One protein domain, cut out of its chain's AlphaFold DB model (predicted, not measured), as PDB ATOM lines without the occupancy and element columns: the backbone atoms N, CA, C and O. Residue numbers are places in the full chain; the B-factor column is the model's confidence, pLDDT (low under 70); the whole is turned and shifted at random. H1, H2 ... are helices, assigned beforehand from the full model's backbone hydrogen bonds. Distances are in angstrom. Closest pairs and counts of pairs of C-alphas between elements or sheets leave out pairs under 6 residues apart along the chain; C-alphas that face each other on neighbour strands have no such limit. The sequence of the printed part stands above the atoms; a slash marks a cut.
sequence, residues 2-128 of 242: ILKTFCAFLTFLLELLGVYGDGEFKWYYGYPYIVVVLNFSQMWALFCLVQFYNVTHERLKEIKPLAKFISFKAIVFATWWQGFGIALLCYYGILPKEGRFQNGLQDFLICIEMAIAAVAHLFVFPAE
ATOM      1  N   ILE A   2     203.494 183.628 184.424       73.12
ATOM      2  CA  ILE A   2     203.163 182.935 185.692       73.12
ATOM      3  C   ILE A   2     202.624 183.858 186.802       73.12
ATOM      4  O   ILE A   2     201.609 183.562 187.426       73.12
ATOM      5  N   LEU A   3     203.264 185.009 187.026       74.81
ATOM      6  CA  LEU A   3     202.843 185.930 188.082       74.81
ATOM      7  C   LEU A   3     201.513 186.622 187.750       74.81
ATOM      8  O   LEU A   3     200.700 186.869 188.630       74.81
ATOM      9  N   LYS A   4     201.269 186.902 186.464       76.38
ATOM     10  CA  LYS A   4     200.029 187.534 186.005       76.38
ATOM     11  C   LYS A   4     198.856 186.559 186.127       76.38
ATOM     12  O   LYS A   4     197.801 186.967 186.593       76.38
ATOM     13  N   THR A   5     199.062 185.277 185.814       84.38
ATOM     14  CA  THR A   5     198.077 184.215 186.081       84.38
ATOM     15  C   THR A   5     197.837 184.013 187.575       84.38
ATOM     16  O   THR A   5     196.691 183.871 187.984       84.38
ATOM     17  N   PHE A   6     198.883 184.069 188.405       82.00
ATOM     18  CA  PHE A   6     198.732 183.965 189.859       82.00
ATOM     19  C   PHE A   6     197.961 185.154 190.445       82.00
ATOM     20  O   PHE A   6     197.062 184.962 191.256       82.00
ATOM     21  N   CYS A   7     198.248 186.378 190.001       74.75
ATOM     22  CA  CYS A   7     197.478 187.546 190.418       74.75
ATOM     23  C   CYS A   7     196.043 187.527 189.905       74.75
ATOM     24  O   CYS A   7     195.159 187.897 190.656       74.75
ATOM     25  N   ALA A   8     195.791 187.055 188.681       82.19
ATOM     26  CA  ALA A   8     194.427 186.884 188.181       82.19
ATOM     27  C   ALA A   8     193.637 185.867 189.024       82.19
ATOM     28  O   ALA A   8     192.479 186.100 189.356       82.19
ATOM     29  N   PHE A   9     194.281 184.772 189.435       84.12
ATOM     30  CA  PHE A   9     193.692 183.820 190.374       84.12
ATOM     31  C   PHE A   9     193.423 184.457 191.746       84.12
ATOM     32  O   PHE A   9     192.373 184.234 192.340       84.12
ATOM     33  N   LEU A  10     194.341 185.294 192.234       79.50
ATOM     34  CA  LEU A  10     194.179 186.009 193.498       79.50
ATOM     35  C   LEU A  10     193.040 187.037 193.432       79.50
ATOM     36  O   LEU A  10     192.224 187.093 194.344       79.50
ATOM     37  N   THR A  11     192.936 187.784 192.331       80.31
ATOM     38  CA  THR A  11     191.798 188.650 191.997       80.31
ATOM     39  C   THR A  11     190.490 187.867 192.050       80.31
ATOM     40  O   THR A  11     189.572 188.279 192.746       80.31
ATOM     41  N   PHE A  12     190.424 186.704 191.396       82.69
ATOM     42  CA  PHE A  12     189.232 185.855 191.408       82.69
ATOM     43  C   PHE A  12     188.852 185.388 192.823       82.69
ATOM     44  O   PHE A  12     187.677 185.392 193.186       82.69
ATOM     45  N   LEU A  13     189.837 185.037 193.658       81.25
ATOM     46  CA  LEU A  13     189.593 184.710 195.066       81.25
ATOM     47  C   LEU A  13     189.069 185.911 195.863       81.25
ATOM     48  O   LEU A  13     188.193 185.749 196.708       81.25
ATOM     49  N   LEU A  14     189.606 187.106 195.621       75.81
ATOM     50  CA  LEU A  14     189.165 188.324 196.298       75.81
ATOM     51  C   LEU A  14     187.764 188.766 195.853       75.81
ATOM     52  O   LEU A  14     187.022 189.321 196.667       75.81
ATOM     53  N   GLU A  15     187.401 188.490 194.599       78.44
ATOM     54  CA  GLU A  15     186.055 188.695 194.055       78.44
ATOM     55  C   GLU A  15     185.051 187.782 194.767       78.44
ATOM     56  O   GLU A  15     184.029 188.239 195.271       78.44
ATOM     57  N   LEU A  16     185.400 186.499 194.923       78.12
ATOM     58  CA  LEU A  16     184.609 185.517 195.674       78.12
ATOM     59  C   LEU A  16     184.377 185.914 197.139       78.12
ATOM     60  O   LEU A  16     183.356 185.550 197.721       78.12
ATOM     61  N   LEU A  17     185.313 186.650 197.738       76.69
ATOM     62  CA  LEU A  17     185.213 187.147 199.111       76.69
ATOM     63  C   LEU A  17     184.451 188.480 199.219       76.69
ATOM     64  O   LEU A  17     184.197 188.935 200.333       76.69
ATOM     65  N   GLY A  18     184.086 189.112 198.097       68.31
ATOM     66  CA  GLY A  18     183.365 190.388 198.064       68.31
ATOM     67  C   GLY A  18     184.198 191.609 198.485       68.31
ATOM     68  O   GLY A  18     183.635 192.668 198.749       68.31
ATOM     69  N   VAL A  19     185.531 191.479 198.563       68.31
ATOM     70  CA  VAL A  19     186.466 192.536 199.022       68.31
ATOM     71  C   VAL A  19     187.310 193.101 197.864       68.31
ATOM     72  O   VAL A  19     188.149 193.983 198.060       68.31
ATOM     73  N   TYR A  20     187.111 192.619 196.632       60.62
ATOM     74  CA  TYR A  20     187.881 193.089 195.477       60.62
ATOM     75  C   TYR A  20     187.578 194.551 195.122       60.62
ATOM     76  O   TYR A  20     188.530 195.306 194.924       60.62
ATOM     77  N   GLY A  21     186.297 194.946 195.161       58.19
ATOM     78  CA  GLY A  21     185.826 196.317 194.933       58.19
ATOM     79  C   GLY A  21     186.262 196.871 193.589       58.19
ATOM     80  O   GLY A  21     187.254 197.593 193.509       58.19
ATOM     81  N   ASP A  22     185.522 196.527 192.540       56.66
ATOM     82  CA  ASP A  22     185.864 196.923 191.179       56.66
ATOM     83  C   ASP A  22     185.758 198.452 190.999       56.66
ATOM     84  O   ASP A  22     184.768 199.077 191.385       56.66
ATOM     85  N   GLY A  23     186.811 199.074 190.465       52.06
ATOM     86  CA  GLY A  23     186.839 200.500 190.109       52.06
ATOM     87  C   GLY A  23     186.872 201.538 191.249       52.06
ATOM     88  O   GLY A  23     187.088 202.720 190.973       52.06
ATOM     89  N   GLU A  24     186.723 201.162 192.523       53.84
ATOM     90  CA  GLU A  24     186.763 202.113 193.646       53.84
ATOM     91  C   GLU A  24     188.185 202.243 194.233       53.84
ATOM     92  O   GLU A  24     188.692 201.345 194.904       53.84
ATOM     93  N   PHE A  25     188.821 203.413 194.065       52.38
ATOM     94  CA  PHE A  25     190.091 203.778 194.721       52.38
ATOM     95  C   PHE A  25     189.905 204.008 196.235       52.38
ATOM     96  O   PHE A  25     190.071 205.117 196.753       52.38
ATOM     97  N   LYS A  26     189.552 202.957 196.975       58.47
ATOM     98  CA  LYS A  26     189.562 202.958 198.439       58.47
ATOM     99  C   LYS A  26     190.624 201.993 198.939       58.47
ATOM    100  O   LYS A  26     190.696 200.851 198.509       58.47
ATOM    101  N   TRP A  27     191.391 202.444 199.928       54.00
ATOM    102  CA  TRP A  27     192.412 201.661 200.635       54.00
ATOM    103  C   TRP A  27     191.874 200.397 201.329       54.00
ATOM    104  O   TRP A  27     192.651 199.613 201.850       54.00
ATOM    105  N   TYR A  28     190.554 200.206 201.363       58.59
ATOM    106  CA  TYR A  28     189.915 199.022 201.931       58.59
ATOM    107  C   TYR A  28     189.698 197.894 200.904       58.59
ATOM    108  O   TYR A  28     189.419 196.765 201.294       58.59
ATOM    109  N   TYR A  29     189.836 198.181 199.606       66.31
ATOM    110  CA  TYR A  29     189.659 197.204 198.532       66.31
ATOM    111  C   TYR A  29     190.986 196.584 198.100       66.31
ATOM    112  O   TYR A  29     192.039 197.220 198.162       66.31
ATOM    113  N   GLY A  30     190.944 195.327 197.656       67.06
ATOM    114  CA  GLY A  30     192.149 194.574 197.294       67.06
ATOM    115  C   GLY A  30     192.767 194.942 195.943       67.06
ATOM    116  O   GLY A  30     193.958 194.692 195.735       67.06
ATOM    117  N   TYR A  31     192.001 195.578 195.054       70.19
ATOM    118  CA  TYR A  31     192.449 195.998 193.724       70.19
ATOM    119  C   TYR A  31     193.783 196.785 193.719       70.19
ATOM    120  O   TYR A  31     194.742 196.325 193.086       70.19
ATOM    121  N   PRO A  32     193.941 197.905 194.460       73.00
ATOM    122  CA  PRO A  32     195.200 198.654 194.480       73.00
ATOM    123  C   PRO A  32     196.380 197.842 195.035       73.00
ATOM    124  O   PRO A  32     197.503 197.992 194.554       73.00
ATOM    125  N   TYR A  33     196.150 196.947 196.001       75.12
ATOM    126  CA  TYR A  33     197.212 196.112 196.573       75.12
ATOM    127  C   TYR A  33     197.750 195.101 195.562       75.12
ATOM    128  O   TYR A  33     198.967 194.950 195.431       75.12
ATOM    129  N   ILE A  34     196.863 194.450 194.807       76.69
ATOM    130  CA  ILE A  34     197.245 193.512 193.742       76.69
ATOM    131  C   ILE A  34     198.062 194.234 192.666       76.69
ATOM    132  O   ILE A  34     199.119 193.747 192.256       76.69
ATOM    133  N   VAL A  35     197.628 195.430 192.264       75.19
ATOM    134  CA  VAL A  35     198.358 196.258 191.296       75.19
ATOM    135  C   VAL A  35     199.751 196.623 191.820       75.19
ATOM    136  O   VAL A  35     200.732 196.476 191.089       75.19
ATOM    137  N   VAL A  36     199.887 197.039 193.080       77.81
ATOM    138  CA  VAL A  36     201.195 197.372 193.674       77.81
ATOM    139  C   VAL A  36     202.127 196.155 193.706       77.81
ATOM    140  O   VAL A  36     203.285 196.263 193.296       77.81
ATOM    141  N   VAL A  37     201.633 194.986 194.122       80.31
ATOM    142  CA  VAL A  37     202.429 193.745 194.182       80.31
ATOM    143  C   VAL A  37     202.915 193.321 192.793       80.31
ATOM    144  O   VAL A  37     204.089 192.974 192.623       80.31
ATOM    145  N   LEU A  38     202.049 193.398 191.778       78.44
ATOM    146  CA  LEU A  38     202.404 193.101 190.387       78.44
ATOM    147  C   LEU A  38     203.529 194.002 189.874       78.44
ATOM    148  O   LEU A  38     204.472 193.522 189.240       78.44
ATOM    149  N   ASN A  39     203.452 195.296 190.173       82.25
ATOM    150  CA  ASN A  39     204.464 196.256 189.750       82.25
ATOM    151  C   ASN A  39     205.785 196.066 190.495       82.25
ATOM    152  O   ASN A  39     206.848 196.103 189.873       82.25
ATOM    153  N   PHE A  40     205.738 195.759 191.791       82.88
ATOM    154  CA  PHE A  40     206.938 195.460 192.566       82.88
ATOM    155  C   PHE A  40     207.678 194.230 192.024       82.88
ATOM    156  O   PHE A  40     208.895 194.259 191.834       82.88
ATOM    157  N   SER A  41     206.948 193.166 191.684       83.50
ATOM    158  CA  SER A  41     207.562 191.989 191.068       83.50
ATOM    159  C   SER A  41     208.139 192.282 189.682       83.50
ATOM    160  O   SER A  41     209.169 191.706 189.323       83.50
ATOM    161  N   GLN A  42     207.500 193.154 188.899       80.75
ATOM    162  CA  GLN A  42     208.017 193.569 187.595       80.75
ATOM    163  C   GLN A  42     209.332 194.355 187.748       80.75
ATOM    164  O   GLN A  42     210.278 194.105 186.999       80.75
ATOM    165  N   MET A  43     209.419 195.250 188.742       80.94
ATOM    166  CA  MET A  43     210.656 195.967 189.081       80.94
ATOM    167  C   MET A  43     211.766 195.009 189.505       80.94
ATOM    168  O   MET A  43     212.902 195.146 189.058       80.94
ATOM    169  N   TRP A  44     211.435 194.007 190.321       86.19
ATOM    170  CA  TRP A  44     212.398 192.998 190.751       86.19
ATOM    171  C   TRP A  44     212.973 192.208 189.569       86.19
ATOM    172  O   TRP A  44     214.186 192.040 189.457       86.19
ATOM    173  N   ALA A  45     212.120 191.784 188.631       84.25
ATOM    174  CA  ALA A  45     212.563 191.088 187.424       84.25
ATOM    175  C   ALA A  45     213.492 191.959 186.556       84.25
ATOM    176  O   ALA A  45     214.504 191.473 186.046       84.25
ATOM    177  N   LEU A  46     213.182 193.252 186.426       82.12
ATOM    178  CA  LEU A  46     214.041 194.216 185.736       82.12
ATOM    179  C   LEU A  46     215.386 194.405 186.435       82.12
ATOM    180  O   LEU A  46     216.422 194.410 185.774       82.12
ATOM    181  N   PHE A  47     215.387 194.505 187.762       85.25
ATOM    182  CA  PHE A  47     216.608 194.617 188.552       85.25
ATOM    183  C   PHE A  47     217.528 193.403 188.351       85.25
ATOM    184  O   PHE A  47     218.724 193.566 188.104       85.25
ATOM    185  N   CYS A  48     216.969 192.189 188.360       84.38
ATOM    186  CA  CYS A  48     217.723 190.971 188.059       84.38
ATOM    187  C   CYS A  48     218.318 190.984 186.639       84.38
ATOM    188  O   CYS A  48     219.465 190.576 186.463       84.38
ATOM    189  N   LEU A  49     217.586 191.485 185.637       81.75
ATOM    190  CA  LEU A  49     218.093 191.623 184.265       81.75
ATOM    191  C   LEU A  49     219.224 192.649 184.147       81.75
ATOM    192  O   LEU A  49     220.179 192.411 183.411       81.75
ATOM    193  N   VAL A  50     219.146 193.762 184.877       81.31
ATOM    194  CA  VAL A  50     220.216 194.774 184.917       81.31
ATOM    195  C   VAL A  50     221.471 194.208 185.581       81.31
ATOM    196  O   VAL A  50     222.571 194.365 185.053       81.31
ATOM    197  N   GLN A  51     221.319 193.489 186.695       82.56
ATOM    198  CA  GLN A  51     222.437 192.793 187.338       82.56
ATOM    199  C   GLN A  51     223.060 191.743 186.415       82.56
ATOM    200  O   GLN A  51     224.282 191.675 186.288       82.56
ATOM    201  N   PHE A  52     222.237 190.971 185.706       82.00
ATOM    202  CA  PHE A  52     222.721 190.028 184.702       82.00
ATOM    203  C   PHE A  52     223.449 190.739 183.551       82.00
ATOM    204  O   PHE A  52     224.514 190.293 183.123       82.00
ATOM    205  N   TYR A  53     222.939 191.880 183.081       78.31
ATOM    206  CA  TYR A  53     223.623 192.692 182.078       78.31
ATOM    207  C   TYR A  53     225.003 193.137 182.569       78.31
ATOM    208  O   TYR A  53     225.978 192.914 181.860       78.31
ATOM    209  N   ASN A  54     225.123 193.665 183.789       80.12
ATOM    210  CA  ASN A  54     226.416 194.080 184.345       80.12
ATOM    211  C   ASN A  54     227.438 192.937 184.397       80.12
ATOM    212  O   ASN A  54     228.616 193.167 184.143       80.12
ATOM    213  N   VAL A  55     227.014 191.700 184.656       83.44
ATOM    214  CA  VAL A  55     227.925 190.542 184.660       83.44
ATOM    215  C   VAL A  55     228.297 190.098 183.239       83.44
ATOM    216  O   VAL A  55     229.426 189.677 182.999       83.44
ATOM    217  N   THR A  56     227.382 190.221 182.275       74.69
ATOM    218  CA  THR A  56     227.547 189.644 180.925       74.69
ATOM    219  C   THR A  56     227.885 190.675 179.837       74.69
ATOM    220  O   THR A  56     228.097 190.304 178.679       74.69
ATOM    221  N   HIS A  57     227.967 191.966 180.180       75.56
ATOM    222  CA  HIS A  57     228.152 193.069 179.228       75.56
ATOM    223  C   HIS A  57     229.424 192.928 178.376       75.56
ATOM    224  O   HIS A  57     229.400 193.257 177.191       75.56
ATOM    225  N   GLU A  58     230.510 192.382 178.936       71.88
ATOM    226  CA  GLU A  58     231.771 192.174 178.210       71.88
ATOM    227  C   GLU A  58     231.680 191.092 177.129       71.88
ATOM    228  O   GLU A  58     232.438 191.110 176.161       71.88
ATOM    229  N   ARG A  59     230.766 190.130 177.286       66.00
ATOM    230  CA  ARG A  59     230.541 189.045 176.320       66.00
ATOM    231  C   ARG A  59     229.460 189.397 175.298       66.00
ATOM    232  O   ARG A  59     229.469 188.856 174.201       66.00
ATOM    233  N   LEU A  60     228.547 190.311 175.637       63.50
ATOM    234  CA  LEU A  60     227.407 190.711 174.797       63.50
ATOM    235  C   LEU A  60     227.596 192.065 174.085       63.50
ATOM    236  O   LEU A  60     226.642 192.580 173.492       63.50
ATOM    237  N   LYS A  61     228.803 192.647 174.124       61.62
ATOM    238  CA  LYS A  61     229.098 193.999 173.611       61.62
ATOM    239  C   LYS A  61     228.714 194.199 172.140       61.62
ATOM    240  O   LYS A  61     228.356 195.313 171.763       61.62
ATOM    241  N   GLU A  62     228.751 193.130 171.350       58.94
ATOM    242  CA  GLU A  62     228.573 193.165 169.896       58.94
ATOM    243  C   GLU A  62     227.096 193.185 169.456       58.94
ATOM    244  O   GLU A  62     226.772 193.776 168.434       58.94
ATOM    245  N   ILE A  63     226.169 192.626 170.250       65.44
ATOM    246  CA  ILE A  63     224.750 192.484 169.847       65.44
ATOM    247  C   ILE A  63     223.794 193.261 170.776       65.44
ATOM    248  O   ILE A  63     222.715 193.689 170.342       65.44
ATOM    249  N   LYS A  64     224.184 193.466 172.049       67.81
ATOM    250  CA  LYS A  64     223.414 194.151 173.112       67.81
ATOM    251  C   LYS A  64     221.898 193.834 173.119       67.81
ATOM    252  O   LYS A  64     221.085 194.753 173.252       67.81
ATOM    253  N   PRO A  65     221.473 192.559 173.008       68.06
ATOM    254  CA  PRO A  65     220.053 192.212 172.897       68.06
ATOM    255  C   PRO A  65     219.258 192.585 174.158       68.06
ATOM    256  O   PRO A  65     218.131 193.059 174.073       68.06
ATOM    257  N   LEU A  66     219.873 192.451 175.338       68.00
ATOM    258  CA  LEU A  66     219.236 192.808 176.607       68.00
ATOM    259  C   LEU A  66     219.117 194.314 176.822       68.00
ATOM    260  O   LEU A  66     218.124 194.758 177.386       68.00
ATOM    261  N   ALA A  67     220.080 195.106 176.342       73.06
ATOM    262  CA  ALA A  67     219.983 196.561 176.421       73.06
ATOM    263  C   ALA A  67     218.798 197.068 175.584       73.06
ATOM    264  O   ALA A  67     218.030 197.894 176.063       73.06
ATOM    265  N   LYS A  68     218.584 196.488 174.393       80.25
ATOM    266  CA  LYS A  68     217.418 196.770 173.537       80.25
ATOM    267  C   LYS A  68     216.095 196.460 174.241       80.25
ATOM    268  O   LYS A  68     215.176 197.272 174.214       80.25
ATOM    269  N   PHE A  69     216.016 195.318 174.928       81.25
ATOM    270  CA  PHE A  69     214.828 194.949 175.702       81.25
ATOM    271  C   PHE A  69     214.593 195.877 176.903       81.25
ATOM    272  O   PHE A  69     213.459 196.283 177.157       81.25
ATOM    273  N   ILE A  70     215.654 196.243 177.629       81.50
ATOM    274  CA  ILE A  70     215.577 197.168 178.768       81.50
ATOM    275  C   ILE A  70     215.102 198.550 178.313       81.50
ATOM    276  O   ILE A  70     214.267 199.132 178.997       81.50
ATOM    277  N   SER A  71     215.559 199.050 177.160       80.69
ATOM    278  CA  SER A  71     215.104 200.337 176.614       80.69
ATOM    279  C   SER A  71     213.597 200.366 176.377       80.69
ATOM    280  O   SER A  71     212.930 201.276 176.860       80.69
ATOM    281  N   PHE A  72     213.035 199.335 175.741       82.75
ATOM    282  CA  PHE A  72     211.583 199.219 175.584       82.75
ATOM    283  C   PHE A  72     210.867 199.128 176.939       82.75
ATOM    284  O   PHE A  72     209.874 199.809 177.196       82.75
ATOM    285  N   LYS A  73     211.391 198.296 177.844       82.94
ATOM    286  CA  LYS A  73     210.772 198.061 179.149       82.94
ATOM    287  C   LYS A  73     210.793 199.306 180.046       82.94
ATOM    288  O   LYS A  73     209.859 199.494 180.822       82.94
ATOM    289  N   ALA A  74     211.822 200.144 179.932       81.81
ATOM    290  CA  ALA A  74     211.957 201.394 180.674       81.81
ATOM    291  C   ALA A  74     210.863 202.406 180.302       81.81
ATOM    292  O   ALA A  74     210.279 203.002 181.200       81.81
ATOM    293  N   ILE A  75     210.509 202.513 179.017       86.69
ATOM    294  CA  ILE A  75     209.431 203.396 178.534       86.69
ATOM    295  C   ILE A  75     208.077 202.965 179.122       86.69
ATOM    296  O   ILE A  75     207.308 203.770 179.651       86.69
ATOM    297  N   VAL A  76     207.797 201.658 179.106       84.56
ATOM    298  CA  VAL A  76     206.576 201.094 179.710       84.56
ATOM    299  C   VAL A  76     206.548 201.317 181.230       84.56
ATOM    300  O   VAL A  76     205.493 201.537 181.818       84.56
ATOM    301  N   PHE A  77     207.707 201.278 181.890       82.75
ATOM    302  CA  PHE A  77     207.799 201.552 183.321       82.75
ATOM    303  C   PHE A  77     207.565 203.034 183.649       82.75
ATOM    304  O   PHE A  77     206.840 203.344 184.594       82.75
ATOM    305  N   ALA A  78     208.128 203.944 182.854       84.44
ATOM    306  CA  ALA A  78     207.942 205.381 183.019       84.44
ATOM    307  C   ALA A  78     206.474 205.787 182.834       84.44
ATOM    308  O   ALA A  78     205.925 206.481 183.687       84.44
ATOM    309  N   THR A  79     205.806 205.277 181.795       84.94
ATOM    310  CA  THR A  79     204.371 205.527 181.556       84.94
ATOM    311  C   THR A  79     203.479 205.013 182.682       84.94
ATOM    312  O   THR A  79     202.526 205.682 183.088       84.94
ATOM    313  N   TRP A  80     203.823 203.869 183.276       82.75
ATOM    314  CA  TRP A  80     203.138 203.393 184.473       82.75
ATOM    315  C   TRP A  80     203.371 204.309 185.688       82.75
ATOM    316  O   TRP A  80     202.420 204.653 186.395       82.75
ATOM    317  N   TRP A  81     204.612 204.752 185.918       82.62
ATOM    318  CA  TRP A  81     204.944 205.654 187.027       82.62
ATOM    319  C   TRP A  81     204.288 207.031 186.886       82.62
ATOM    320  O   TRP A  81     203.923 207.637 187.890       82.62
ATOM    321  N   GLN A  82     204.079 207.508 185.657       85.31
ATOM    322  CA  GLN A  82     203.302 208.716 185.376       85.31
ATOM    323  C   GLN A  82     201.854 208.555 185.860       85.31
ATOM    324  O   GLN A  82     201.367 209.400 186.610       85.31
ATOM    325  N   GLY A  83     201.198 207.438 185.527       82.62
ATOM    326  CA  GLY A  83     199.848 207.135 186.016       82.62
ATOM    327  C   GLY A  83     199.781 207.027 187.544       82.62
ATOM    328  O   GLY A  83     198.905 207.619 188.178       82.62
ATOM    329  N   PHE A  84     200.752 206.344 188.159       83.00
ATOM    330  CA  PHE A  84     200.851 206.255 189.619       83.00
ATOM    331  C   PHE A  84     201.099 207.624 190.275       83.00
ATOM    332  O   PHE A  84     200.459 207.963 191.269       83.00
ATOM    333  N   GLY A  85     201.990 208.435 189.703       85.44
ATOM    334  CA  GLY A  85     202.317 209.774 190.182       85.44
ATOM    335  C   GLY A  85     201.123 210.724 190.125       85.44
ATOM    336  O   GLY A  85     200.896 211.463 191.082       85.44
ATOM    337  N   ILE A  86     200.318 210.665 189.061       84.69
ATOM    338  CA  ILE A  86     199.086 211.457 188.931       84.69
ATOM    339  C   ILE A  86     198.046 211.008 189.961       84.69
ATOM    340  O   ILE A  86     197.470 211.854 190.650       84.69
ATOM    341  N   ALA A  87     197.852 209.697 190.135       80.44
ATOM    342  CA  ALA A  87     196.958 209.159 191.162       80.44
ATOM    343  C   ALA A  87     197.384 209.603 192.575       80.44
ATOM    344  O   ALA A  87     196.548 210.005 193.389       80.44
ATOM    345  N   LEU A  88     198.691 209.614 192.847       83.06
ATOM    346  CA  LEU A  88     199.252 210.071 194.115       83.06
ATOM    347  C   LEU A  88     199.092 211.590 194.312       83.06
ATOM    348  O   LEU A  88     198.730 212.034 195.400       83.06
ATOM    349  N   LEU A  89     199.287 212.402 193.270       83.38
ATOM    350  CA  LEU A  89     199.056 213.855 193.317       83.38
ATOM    351  C   LEU A  89     197.585 214.203 193.589       83.38
ATOM    352  O   LEU A  89     197.296 215.156 194.316       83.38
ATOM    353  N   CYS A  90     196.662 213.408 193.044       79.81
ATOM    354  CA  CYS A  90     195.234 213.515 193.334       79.81
ATOM    355  C   CYS A  90     194.920 213.115 194.778       79.81
ATOM    356  O   CYS A  90     194.083 213.751 195.420       79.81
ATOM    357  N   TYR A  91     195.614 212.104 195.310       78.56
ATOM    358  CA  TYR A  91     195.498 211.706 196.714       78.56
ATOM    359  C   TYR A  91     195.968 212.811 197.672       78.56
ATOM    360  O   TYR A  91     195.296 213.084 198.664       78.56
ATOM    361  N   TYR A  92     197.064 213.507 197.350       82.94
ATOM    362  CA  TYR A  92     197.546 214.656 198.128       82.94
ATOM    363  C   TYR A  92     196.712 215.938 197.946       82.94
ATOM    364  O   TYR A  92     196.993 216.941 198.599       82.94
ATOM    365  N   GLY A  93     195.692 215.929 197.081       79.25
ATOM    366  CA  GLY A  93     194.800 217.072 196.861       79.25
ATOM    367  C   GLY A  93     195.447 218.258 196.139       79.25
ATOM    368  O   GLY A  93     194.880 219.347 196.137       79.25
ATOM    369  N   ILE A  94     196.621 218.061 195.528       79.12
ATOM    370  CA  ILE A  94     197.344 219.104 194.780       79.12
ATOM    371  C   ILE A  94     196.652 219.378 193.437       79.12
ATOM    372  O   ILE A  94     196.679 220.502 192.942       79.12
ATOM    373  N   LEU A  95     196.026 218.350 192.853       74.12
ATOM    374  CA  LEU A  95     195.343 218.432 191.566       74.12
ATOM    375  C   LEU A  95     193.815 218.407 191.740       74.12
ATOM    376  O   LEU A  95     193.305 217.549 192.468       74.12
ATOM    377  N   PRO A  96     193.063 219.288 191.050       71.56
ATOM    378  CA  PRO A  96     191.609 219.187 190.998       71.56
ATOM    379  C   PRO A  96     191.192 217.832 190.407       71.56
ATOM    380  O   PRO A  96     191.804 217.327 189.466       71.56
ATOM    381  N   LYS A  97     190.115 217.238 190.944       66.19
ATOM    382  CA  LYS A  97     189.546 215.939 190.516       66.19
ATOM    383  C   LYS A  97     188.911 215.961 189.113       66.19
ATOM    384  O   LYS A  97     188.098 215.106 188.776       66.19
ATOM    385  N   GLU A  98     189.261 216.934 188.284       75.88
ATOM    386  CA  GLU A  98     188.820 216.998 186.901       75.88
ATOM    387  C   GLU A  98     189.633 215.997 186.074       75.88
ATOM    388  O   GLU A  98     190.791 216.242 185.735       75.88
ATOM    389  N   GLY A  99     189.019 214.864 185.717       72.12
ATOM    390  CA  GLY A  99     189.676 213.812 184.926       72.12
ATOM    391  C   GLY A  99     190.244 214.308 183.588       72.12
ATOM    392  O   GLY A  99     191.240 213.785 183.101       72.12
ATOM    393  N   ARG A 100     189.688 215.394 183.031       78.38
ATOM    394  CA  ARG A 100     190.206 216.044 181.814       78.38
ATOM    395  C   ARG A 100     191.613 216.616 182.002       78.38
ATOM    396  O   ARG A 100     192.417 216.547 181.079       78.38
ATOM    397  N   PHE A 101     191.906 217.174 183.176       82.06
ATOM    398  CA  PHE A 101     193.219 217.739 183.481       82.06
ATOM    399  C   PHE A 101     194.248 216.640 183.765       82.06
ATOM    400  O   PHE A 101     195.390 216.741 183.328       82.06
ATOM    401  N   GLN A 102     193.830 215.560 184.434       80.12
ATOM    402  CA  GLN A 102     194.674 214.387 184.687       80.12
ATOM    403  C   GLN A 102     195.089 213.705 183.382       80.12
ATOM    404  O   GLN A 102     196.282 213.502 183.166       80.12
ATOM    405  N   ASN A 103     194.132 213.448 182.483       84.56
ATOM    406  CA  ASN A 103     194.432 212.889 181.166       84.56
ATOM    407  C   ASN A 103     195.318 213.830 180.348       84.56
ATOM    408  O   ASN A 103     196.321 213.387 179.811       84.56
ATOM    409  N   GLY A 104     195.025 215.137 180.322       86.44
ATOM    410  CA  GLY A 104     195.862 216.098 179.597       86.44
ATOM    411  C   GLY A 104     197.305 216.162 180.116       86.44
ATOM    412  O   GLY A 104     198.243 216.268 179.326       86.44
ATOM    413  N   LEU A 105     197.504 216.058 181.436       87.12
ATOM    414  CA  LEU A 105     198.836 216.006 182.041       87.12
ATOM    415  C   LEU A 105     199.554 214.688 181.722       87.12
ATOM    416  O   LEU A 105     200.752 214.699 181.440       87.12
ATOM    417  N   GLN A 106     198.831 213.567 181.740       88.19
ATOM    418  CA  GLN A 106     199.361 212.263 181.355       88.19
ATOM    419  C   GLN A 106     199.785 212.250 179.883       88.19
ATOM    420  O   GLN A 106     200.917 211.881 179.584       88.19
ATOM    421  N   ASP A 107     198.933 212.735 178.981       90.12
ATOM    422  CA  ASP A 107     199.206 212.816 177.544       90.12
ATOM    423  C   ASP A 107     200.425 213.707 177.255       90.12
ATOM    424  O   ASP A 107     201.277 213.368 176.429       90.12
ATOM    425  N   PHE A 108     200.567 214.820 177.983       90.75
ATOM    426  CA  PHE A 108     201.738 215.692 177.883       90.75
ATOM    427  C   PHE A 108     203.030 214.994 178.342       90.75
ATOM    428  O   PHE A 108     204.062 215.096 177.674       90.75
ATOM    429  N   LEU A 109     202.978 214.255 179.454       88.31
ATOM    430  CA  LEU A 109     204.117 213.482 179.955       88.31
ATOM    431  C   LEU A 109     204.491 212.329 179.009       88.31
ATOM    432  O   LEU A 109     205.682 212.107 178.782       88.31
ATOM    433  N   ILE A 110     203.508 211.663 178.393       90.19
ATOM    434  CA  ILE A 110     203.740 210.670 177.333       90.19
ATOM    435  C   ILE A 110     204.452 211.309 176.136       90.19
ATOM    436  O   ILE A 110     205.402 210.726 175.618       90.19
ATOM    437  N   CYS A 111     204.044 212.505 175.700       92.50
ATOM    438  CA  CYS A 111     204.682 213.179 174.564       92.50
ATOM    439  C   CYS A 111     206.182 213.416 174.802       92.50
ATOM    440  O   CYS A 111     207.001 213.172 173.914       92.50
ATOM    441  N   ILE A 112     206.548 213.869 176.006       90.56
ATOM    442  CA  ILE A 112     207.952 214.087 176.389       90.56
ATOM    443  C   ILE A 112     208.706 212.756 176.466       90.56
ATOM    444  O   ILE A 112     209.813 212.646 175.937       90.56
ATOM    445  N   GLU A 113     208.103 211.743 177.088       88.00
ATOM    446  CA  GLU A 113     208.682 210.404 177.214       88.00
ATOM    447  C   GLU A 113     208.994 209.805 175.837       88.00
ATOM    448  O   GLU A 113     210.107 209.339 175.602       88.00
ATOM    449  N   MET A 114     208.056 209.898 174.891       89.62
ATOM    450  CA  MET A 114     208.232 209.392 173.529       89.62
ATOM    451  C   MET A 114     209.343 210.126 172.767       89.62
ATOM    452  O   MET A 114     210.071 209.502 171.992       89.62
ATOM    453  N   ALA A 115     209.538 211.426 173.010       89.69
ATOM    454  CA  ALA A 115     210.653 212.173 172.426       89.69
ATOM    455  C   ALA A 115     212.013 211.671 172.948       89.69
ATOM    456  O   ALA A 115     212.942 211.457 172.166       89.69
ATOM    457  N   ILE A 116     212.127 211.428 174.257       88.06
ATOM    458  CA  ILE A 116     213.340 210.863 174.873       88.06
ATOM    459  C   ILE A 116     213.556 209.422 174.397       88.06
ATOM    460  O   ILE A 116     214.680 209.049 174.056       88.06
ATOM    461  N   ALA A 117     212.488 208.629 174.315       85.25
ATOM    462  CA  ALA A 117     212.507 207.261 173.815       85.25
ATOM    463  C   ALA A 117     213.014 207.182 172.371       85.25
ATOM    464  O   ALA A 117     213.844 206.326 172.065       85.25
ATOM    465  N   ALA A 118     212.578 208.097 171.500       86.62
ATOM    466  CA  ALA A 118     213.054 208.181 170.123       86.62
ATOM    467  C   ALA A 118     214.570 208.425 170.070       86.62
ATOM    468  O   ALA A 118     215.291 207.720 169.361       86.62
ATOM    469  N   VAL A 119     215.075 209.360 170.880       86.00
ATOM    470  CA  VAL A 119     216.516 209.620 170.995       86.00
ATOM    471  C   VAL A 119     217.254 208.396 171.553       86.00
ATOM    472  O   VAL A 119     218.275 207.988 171.002       86.00
ATOM    473  N   ALA A 120     216.729 207.758 172.599       81.44
ATOM    474  CA  ALA A 120     217.318 206.556 173.187       81.44
ATOM    475  C   ALA A 120     217.367 205.383 172.192       81.44
ATOM    476  O   ALA A 120     218.371 204.673 172.130       81.44
ATOM    477  N   HIS A 121     216.330 205.204 171.371       80.44
ATOM    478  CA  HIS A 121     216.303 204.196 170.311       80.44
ATOM    479  C   HIS A 121     217.377 204.462 169.250       80.44
ATOM    480  O   HIS A 121     218.055 203.521 168.842       80.44
ATOM    481  N   LEU A 122     217.627 205.719 168.870       79.38
ATOM    482  CA  LEU A 122     218.733 206.043 167.959       79.38
ATOM    483  C   LEU A 122     220.104 205.628 168.529       79.38
ATOM    484  O   LEU A 122     220.950 205.136 167.787       79.38
ATOM    485  N   PHE A 123     220.317 205.759 169.843       74.62
ATOM    486  CA  PHE A 123     221.562 205.323 170.497       74.62
ATOM    487  C   PHE A 123     221.672 203.802 170.671       74.62
ATOM    488  O   PHE A 123     222.768 203.241 170.625       74.62
ATOM    489  N   VAL A 124     220.549 203.128 170.910       72.44
ATOM    490  CA  VAL A 124     220.486 201.681 171.176       72.44
ATOM    491  C   VAL A 124     220.527 200.858 169.883       72.44
ATOM    492  O   VAL A 124     220.972 199.704 169.900       72.44
ATOM    493  N   PHE A 125     220.143 201.462 168.755       69.31
ATOM    494  CA  PHE A 125     220.220 200.897 167.408       69.31
ATOM    495  C   PHE A 125     221.219 201.673 166.519       69.31
ATOM    496  O   PHE A 125     220.809 202.315 165.553       69.31
ATOM    497  N   PRO A 126     222.537 201.620 166.801       64.88
ATOM    498  CA  PRO A 126     223.532 202.271 165.953       64.88
ATOM    499  C   PRO A 126     223.569 201.626 164.558       64.88
ATOM    500  O   PRO A 126     223.600 200.403 164.425       64.88
ATOM    501  N   ALA A 127     223.589 202.460 163.513       58.22
ATOM    502  CA  ALA A 127     223.601 202.048 162.102       58.22
ATOM    503  C   ALA A 127     224.993 201.618 161.579       58.22
ATOM    504  O   ALA A 127     225.132 201.210 160.425       58.22
ATOM    505  N   GLU A 128     226.024 201.703 162.420       61.06
ATOM    506  CA  GLU A 128     227.418 201.376 162.086       61.06
ATOM    507  C   GLU A 128     227.630 199.940 161.547       61.06
ATOM    508  O   GLU A 128     228.416 199.795 160.613       61.06
TER     509      GLU A 128
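What this domain is: This is residues 2 to 128 of the 242 residues of an uncharacterized protein of Arabidopsis thaliana (UniProt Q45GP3). Four helices run back and forth in a flat row, H1, H2, H3, H4, each folding back beside the one before. H2 and H3 meet at one end as a narrow V, short H1 packs beside the first part of H2, and H4 lies along H3. The 127 printed residues hold four named helices in that order and no named strand, in the class all helix. The whole is loose, with a radius of gyration of the C-alphas of 18.6 A, and flat, spanning 55 by 35 by 19 A.

Where its parts are: H1, residues 2 to 16, begins at C-alpha 2 (203.163, 182.935, 185.692) and is 21.2 A long. H2, residues 30 to 56, is 39.3 A long. H3, residues 65 to 91, is 39.4 A long and begins at C-alpha 65 (220.053, 192.212, 172.897). H4, residues 99 to 124, is 35.9 A long and ends at C-alpha 124 (220.486, 201.681, 171.176).

How they stand to each other: H1 and H2 are a helical hairpin at a shallow tilt of 9 degrees, opposite ways; H2 touches H1 with residues 30 to 38 alone, the closest C-alphas being those of Cys 7 and Ile 34, 6.8 A apart. H2 and H3 are a hairpin at a shallow tilt of 31 degrees; residues 46 to 53 alone of H2 touch residues 66 to 70 alone of H3, closest at the C-alphas of Tyr 53 and Leu 66, 7.0 A. H3 and H4 are a hairpin at a shallow tilt of 18 degrees, closest at the C-alphas of Lys 68 and Val 124, 6.3 A. H1 is apart from H3 and H4, and H2 from H4. Every O i to N i+4 pair is within hydrogen-bond range in H1, H2, H3 and H4.

The domain as a whole: The C-alphas farthest apart, of Gly 18 and Glu 128, are 57.9 A apart. The printed part has no cut. The link from H1 to H2, 13 residues, is long. The pLDDT is under 70 at residues 18 to 30, 59 to 66, 97 and 125 to 128.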